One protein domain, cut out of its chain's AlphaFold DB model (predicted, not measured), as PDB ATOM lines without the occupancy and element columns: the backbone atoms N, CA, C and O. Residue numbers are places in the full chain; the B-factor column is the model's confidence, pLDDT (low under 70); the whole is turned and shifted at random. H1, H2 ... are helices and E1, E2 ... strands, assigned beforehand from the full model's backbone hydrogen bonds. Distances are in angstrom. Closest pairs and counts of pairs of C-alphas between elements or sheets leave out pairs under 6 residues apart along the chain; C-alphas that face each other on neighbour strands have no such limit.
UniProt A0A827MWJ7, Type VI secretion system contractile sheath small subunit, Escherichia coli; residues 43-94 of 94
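What this domain is: This is residues 43 to 94 of the 94 residues of the protein "Type VI secretion system contractile sheath small subunit" of Escherichia coli (UniProt A0A827MWJ7). With little regular structure, the printed part is a flat, open shape: a long loop, residues 43 to 62, sweeps round to one short helix, H1, and a thin two-stranded hairpin, E1 and E2, reaches away from it. The 52 printed residues hold, in order, H1, E1 and E2; the class is mixed, with only 20 residues in named elements. The whole is extended, with a radius of gyration of the C-alphas of 16.9 A and spans of 47 by 29 by 10 A.

Where its parts are: After residues 43 to 62, H1 runs from Phe 63, C-alpha at (275.552, 152.620, 225.627), to Ile 70, 10.9 A. E1, residues 74 to 79, and E2, residues 88 to 93, each measure 15.9 A; E2 ends at C-alpha 93, (283.289, 153.311, 208.028).

How they stand to each other: E1 and E2 form an antiparallel hairpin at 155 degrees, with N 76 and O 91 within hydrogen-bond range at 3.0 A. H1 and E2 are apart. In H1 every O i to N i+4 pair is within hydrogen-bond range.

The domain as a whole: The C-alphas of Ser 51 and Gly 84, 49.0 A apart, are the farthest. Residues 47 to 55 stand free. The link from H1 to E1 is tight. The printed part has no cut, and no printed residue is under 70 in pLDDT.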
ATOM      1  N   ASN A  43     282.185 143.179 214.029       92.62
ATOM      2  CA  ASN A  43     282.384 142.826 212.621       92.62
ATOM      3  C   ASN A  43     283.668 141.997 212.417       92.62
ATOM      4  O   ASN A  43     284.554 142.344 211.635       92.62
ATOM      5  N   GLY A  44     283.797 140.921 213.196       90.44
ATOM      6  CA  GLY A  44     284.917 139.984 213.119       90.44
ATOM      7  C   GLY A  44     286.256 140.471 213.686       90.44
ATOM      8  O   GLY A  44     287.230 139.736 213.574       90.44
ATOM      9  N   GLN A  45     286.335 141.657 214.306       90.62
ATOM     10  CA  GLN A  45     287.589 142.182 214.877       90.62
ATOM     11  C   GLN A  45     288.014 141.471 216.179       90.62
ATOM     12  O   GLN A  45     289.176 141.530 216.574       90.62
ATOM     13  N   GLU A  46     287.088 140.804 216.877       91.00
ATOM     14  CA  GLU A  46     287.390 140.085 218.119       91.00
ATOM     15  C   GLU A  46     287.962 138.680 217.852       91.00
ATOM     16  O   GLU A  46     287.226 137.696 217.699       91.00
ATOM     17  N   GLU A  47     289.291 138.581 217.864       91.75
ATOM     18  CA  GLU A  47     290.036 137.338 217.616       91.75
ATOM     19  C   GLU A  47     290.305 136.505 218.880       91.75
ATOM     20  O   GLU A  47     290.674 135.331 218.776       91.75
ATOM     21  N   ARG A  48     290.100 137.053 220.089       93.56
ATOM     22  CA  ARG A  48     290.410 136.314 221.325       93.56
ATOM     23  C   ARG A  48     289.537 135.067 221.463       93.56
ATOM     24  O   ARG A  48     288.356 135.093 221.083       93.56
ATOM     25  N   PRO A  49     290.050 133.985 222.070       95.12
ATOM     26  CA  PRO A  49     289.236 132.816 222.372       95.12
ATOM     27  C   PRO A  49     288.099 133.187 223.332       95.12
ATOM     28  O   PRO A  49     288.239 134.063 224.183       95.12
ATOM     29  N   LEU A  50     286.963 132.491 223.223       92.31
ATOM     30  CA  LEU A  50     285.754 132.792 224.002       92.31
ATOM     31  C   LEU A  50     286.005 132.848 225.520       92.31
ATOM     32  O   LEU A  50     285.384 133.651 226.209       92.31
ATOM     33  N   SER A  51     286.924 132.027 226.033       95.12
ATOM     34  CA  SER A  51     287.305 131.985 227.451       95.12
ATOM     35  C   SER A  51     287.957 133.270 227.963       95.12
ATOM     36  O   SER A  51     287.891 133.542 229.158       95.12
ATOM     37  N   GLU A  52     288.582 134.050 227.082       94.44
ATOM     38  CA  GLU A  52     289.275 135.300 227.418       94.44
ATOM     39  C   GLU A  52     288.405 136.541 227.171       94.44
ATOM     40  O   GLU A  52     288.772 137.653 227.559       94.44
ATOM     41  N   ARG A  53     287.237 136.371 226.536       92.56
ATOM     42  CA  ARG A  53     286.312 137.472 226.254       92.56
ATOM     43  C   ARG A  53     285.597 137.911 227.529       92.56
ATOM     44  O   ARG A  53     285.078 137.100 228.298       92.56
ATOM     45  N   ILE A  54     285.531 139.224 227.734       91.75
ATOM     46  CA  ILE A  54     284.901 139.832 228.909       91.75
ATOM     47  C   ILE A  54     283.460 140.213 228.566       91.75
ATOM     48  O   ILE A  54     283.173 140.750 227.499       91.75
ATOM     49  N   LYS A  55     282.535 139.945 229.491       92.56
ATOM     50  CA  LYS A  55     281.143 140.398 229.384       92.56
ATOM     51  C   LYS A  55     281.068 141.884 229.726       92.56
ATOM     52  O   LYS A  55     281.446 142.262 230.834       92.56
ATOM     53  N   MET A  56     280.532 142.689 228.816       93.44
ATOM     54  CA  MET A  56     280.303 144.117 229.043       93.44
ATOM     55  C   MET A  56     278.874 144.367 229.520       93.44
ATOM     56  O   MET A  56     277.922 143.768 229.019       93.44
ATOM     57  N   ASP A  57     278.728 145.238 230.514       95.50
ATOM     58  CA  ASP A  57     277.425 145.655 231.028       95.50
ATOM     59  C   ASP A  57     276.923 146.870 230.244       95.50
ATOM     60  O   ASP A  57     277.650 147.851 230.079       95.50
ATOM     61  N   VAL A  58     275.680 146.808 229.767       96.06
ATOM     62  CA  VAL A  58     275.070 147.862 228.951       96.06
ATOM     63  C   VAL A  58     273.794 148.355 229.618       96.06
ATOM     64  O   VAL A  58     272.909 147.578 229.974       96.06
ATOM     65  N   ASN A  59     273.687 149.670 229.759       95.94
ATOM     66  CA  ASN A  59     272.527 150.376 230.276       95.94
ATOM     67  C   ASN A  59     272.331 151.714 229.537       95.94
ATOM     68  O   ASN A  59     273.115 152.106 228.672       95.94
ATOM     69  N   LYS A  60     271.264 152.440 229.890       97.00
ATOM     70  CA  LYS A  60     270.873 153.696 229.223       97.00
ATOM     71  C   LYS A  60     271.929 154.803 229.298       97.00
ATOM     72  O   LYS A  60     271.897 155.712 228.480       97.00
ATOM     73  N   ASN A  61     272.840 154.734 230.266       97.81
ATOM     74  CA  ASN A  61     273.801 155.795 230.539       97.81
ATOM     75  C   ASN A  61     275.183 155.514 229.935       97.81
ATOM     76  O   ASN A  61     275.980 156.440 229.830       97.81
ATOM     77  N   ASN A  62     275.489 154.266 229.557       97.38
ATOM     78  CA  ASN A  62     276.815 153.880 229.057       97.38
ATOM     79  C   ASN A  62     276.821 153.308 227.630       97.38
ATOM     80  O   ASN A  62     277.893 152.982 227.132       97.38
ATOM     81  N   PHE A  63     275.666 153.218 226.962       96.88
ATOM     82  CA  PHE A  63     275.552 152.620 225.627       96.88
ATOM     83  C   PHE A  63     276.569 153.187 224.622       96.88
ATOM     84  O   PHE A  63     277.320 152.430 224.013       96.88
ATOM     85  N   ASN A  64     276.658 154.517 224.506       96.56
ATOM     86  CA  ASN A  64     277.580 155.167 223.566       96.56
ATOM     87  C   ASN A  64     279.053 154.915 223.910       96.56
ATOM     88  O   ASN A  64     279.874 154.787 223.011       96.56
ATOM     89  N   ALA A  65     279.389 154.837 225.201       97.25
ATOM     90  CA  ALA A  65     280.755 154.566 225.635       97.25
ATOM     91  C   ALA A  65     281.168 153.130 225.288       97.25
ATOM     92  O   ALA A  65     282.262 152.919 224.783       97.25
ATOM     93  N   VAL A  66     280.272 152.159 225.494       95.75
ATOM     94  CA  VAL A  66     280.509 150.760 225.106       95.75
ATOM     95  C   VAL A  66     280.648 150.630 223.587       95.75
ATOM     96  O   VAL A  66     281.539 149.934 223.119       95.75
ATOM     97  N   LEU A  67     279.807 151.317 222.807       94.25
ATOM     98  CA  LEU A  67     279.912 151.295 221.346       94.25
ATOM     99  C   LEU A  67     281.243 151.885 220.854       94.25
ATOM    100  O   LEU A  67     281.860 151.322 219.953       94.25
ATOM    101  N   ALA A  68     281.703 152.978 221.470       94.56
ATOM    102  CA  ALA A  68     282.994 153.583 221.155       94.56
ATOM    103  C   ALA A  68     284.185 152.681 221.527       94.56
ATOM    104  O   ALA A  68     285.176 152.677 220.806       94.56
ATOM    105  N   ASP A  69     284.088 151.909 222.614       92.94
ATOM    106  CA  ASP A  69     285.130 150.958 223.035       92.94
ATOM    107  C   ASP A  69     285.240 149.758 222.079       92.94
ATOM    108  O   ASP A  69     286.338 149.318 221.750       92.94
ATOM    109  N   ILE A  70     284.104 149.264 221.568       92.62
ATOM    110  CA  ILE A  70     284.082 148.210 220.539       92.62
ATOM    111  C   ILE A  70     284.643 148.728 219.207       92.62
ATOM    112  O   ILE A  70     285.306 147.972 218.499       92.62
ATOM    113  N   SER A  71     284.362 149.991 218.862       93.81
ATOM    114  CA  SER A  71     284.816 150.659 217.633       93.81
ATOM    115  C   SER A  71     284.633 149.801 216.361       93.81
ATOM    116  O   SER A  71     285.612 149.533 215.650       93.81
ATOM    117  N   PRO A  72     283.407 149.326 216.058       93.38
ATOM    118  CA  PRO A  72     283.177 148.459 214.909       93.38
ATOM    119  C   PRO A  72     283.507 149.193 213.609       93.38
ATOM    120  O   PRO A  72     283.021 150.292 213.367       93.38
ATOM    121  N   SER A  73     284.295 148.557 212.744       94.06
ATOM    122  CA  SER A  73     284.650 149.117 211.440       94.06
ATOM    123  C   SER A  73     284.171 148.223 210.308       94.06
ATOM    124  O   SER A  73     284.096 146.996 210.425       94.06
ATOM    125  N   VAL A  74     283.807 148.852 209.194       94.56
ATOM    126  CA  VAL A  74     283.220 148.179 208.036       94.56
ATOM    127  C   VAL A  74     283.863 148.735 206.769       94.56
ATOM    128  O   VAL A  74     283.914 149.948 206.574       94.56
ATOM    129  N   ARG A  75     284.353 147.844 205.899       94.31
ATOM    130  CA  ARG A  75     284.862 148.189 204.565       94.31
ATOM    131  C   ARG A  75     284.013 147.506 203.507       94.31
ATOM    132  O   ARG A  75     283.861 146.287 203.550       94.31
ATOM    133  N   LEU A  76     283.460 148.286 202.589       94.81
ATOM    134  CA  LEU A  76     282.520 147.815 201.573       94.81
ATOM    135  C   LEU A  76     282.870 148.446 200.233       94.81
ATOM    136  O   LEU A  76     283.229 149.619 200.185       94.81
ATOM    137  N   ASN A  77     282.703 147.686 199.157       96.00
ATOM    138  CA  ASN A  77     282.634 148.252 197.818       96.00
ATOM    139  C   ASN A  77     281.160 148.399 197.459       96.00
ATOM    140  O   ASN A  77     280.382 147.457 197.625       96.00
ATOM    141  N   VAL A  78     280.773 149.597 197.043       95.31
ATOM    142  CA  VAL A  78     279.394 149.937 196.692       95.31
ATOM    143  C   VAL A  78     279.364 150.585 195.317       95.31
ATOM    144  O   VAL A  78     280.358 151.141 194.868       95.31
ATOM    145  N   GLU A  79     278.223 150.531 194.643       95.75
ATOM    146  CA  GLU A  79     278.052 151.178 193.344       95.75
ATOM    147  C   GLU A  79     278.234 152.703 193.438       95.75
ATOM    148  O   GLU A  79     277.606 153.375 194.266       95.75
ATOM    149  N   ASN A  80     279.055 153.261 192.546       95.31
ATOM    150  CA  ASN A  80     279.257 154.697 192.418       95.31
ATOM    151  C   ASN A  80     278.140 155.336 191.579       95.31
ATOM    152  O   ASN A  80     278.251 155.564 190.371       95.31
ATOM    153  N   THR A  81     277.057 155.697 192.260       93.94
ATOM    154  CA  THR A  81     275.921 156.396 191.641       93.94
ATOM    155  C   THR A  81     276.197 157.872 191.314       93.94
ATOM    156  O   THR A  81     275.384 158.495 190.631       93.94
ATOM    157  N   LEU A  82     277.332 158.443 191.749       93.31
ATOM    158  CA  LEU A  82     277.712 159.833 191.451       93.31
ATOM    159  C   LEU A  82     278.300 159.986 190.043       93.31
ATOM    160  O   LEU A  82     278.056 160.998 189.388       93.31
ATOM    161  N   ALA A  83     279.074 158.998 189.586       92.00
ATOM    162  CA  ALA A  83     279.682 159.000 188.255       92.00
ATOM    163  C   ALA A  83     278.742 158.447 187.168       92.00
ATOM    164  O   ALA A  83     278.822 158.870 186.015       92.00
ATOM    165  N   GLY A  84     277.831 157.530 187.525       89.44
ATOM    166  CA  GLY A  84     276.869 156.939 186.586       89.44
ATOM    167  C   GLY A  84     277.507 156.054 185.506       89.44
ATOM    168  O   GLY A  84     276.892 155.807 184.471       89.44
ATOM    169  N   ASP A  85     278.736 155.594 185.730       92.19
ATOM    170  CA  ASP A  85     279.554 154.813 184.794       92.19
ATOM    171  C   ASP A  85     279.634 153.318 185.155       92.19
ATOM    172  O   ASP A  85     280.364 152.559 184.518       92.19
ATOM    173  N   GLY A  86     278.862 152.881 186.159       88.50
ATOM    174  CA  GLY A  86     278.842 151.497 186.637       88.50
ATOM    175  C   GLY A  86     280.102 151.087 187.402       88.50
ATOM    176  O   GLY A  86     280.330 149.893 187.594       88.50
ATOM    177  N   THR A  87     280.936 152.049 187.812       94.69
ATOM    178  CA  THR A  87     282.090 151.782 188.673       94.69
ATOM    179  C   THR A  87     281.667 151.551 190.123       94.69
ATOM    180  O   THR A  87     280.584 151.952 190.552       94.69
ATOM    181  N   GLU A  88     282.530 150.891 190.895       95.25
ATOM    182  CA  GLU A  88     282.368 150.742 192.341       95.25
ATOM    183  C   GLU A  88     283.305 151.695 193.087       95.25
ATOM    184  O   GLU A  88     284.430 151.960 192.658       95.25
ATOM    185  N   GLU A  89     282.852 152.170 194.241       95.25
ATOM    186  CA  GLU A  89     283.616 152.977 195.179       95.25
ATOM    187  C   GLU A  89     283.820 152.211 196.492       95.25
ATOM    188  O   GLU A  89     282.904 151.572 197.018       95.25
ATOM    189  N   SER A  90     285.043 152.262 197.027       96.19
ATOM    190  CA  SER A  90     285.384 151.616 198.295       96.19
ATOM    191  C   SER A  90     285.176 152.579 199.458       96.19
ATOM    192  O   SER A  90     285.819 153.625 199.536       96.19
ATOM    193  N   ILE A  91     284.299 152.209 200.388       96.00
ATOM    194  CA  ILE A  91     283.957 152.995 201.572       96.00
ATOM    195  C   ILE A  91     284.518 152.305 202.812       96.00
ATOM    196  O   ILE A  91     284.368 151.098 203.002       96.00
ATOM    197  N   SER A  92     285.147 153.095 203.683       95.88
ATOM    198  CA  SER A  92     285.583 152.674 205.016       95.88
ATOM    199  C   SER A  92     284.820 153.462 206.078       95.88
ATOM    200  O   SER A  92     284.935 154.684 206.133       95.88
ATOM    201  N   LEU A  93     284.051 152.760 206.908       94.56
ATOM    202  CA  LEU A  93     283.289 153.311 208.028       94.56
ATOM    203  C   LEU A  93     283.951 152.925 209.355       94.56
ATOM    204  O   LEU A  93     284.432 151.796 209.504       94.56
ATOM    205  N   THR A  94     283.945 153.866 210.296       89.94
ATOM    206  CA  THR A  94     284.507 153.760 211.652       89.94
ATOM    207  C   THR A  94     283.565 154.383 212.661       89.94
ATOM    208  O   THR A  94     283.003 155.448 212.308       89.94
TER     209      THR A  94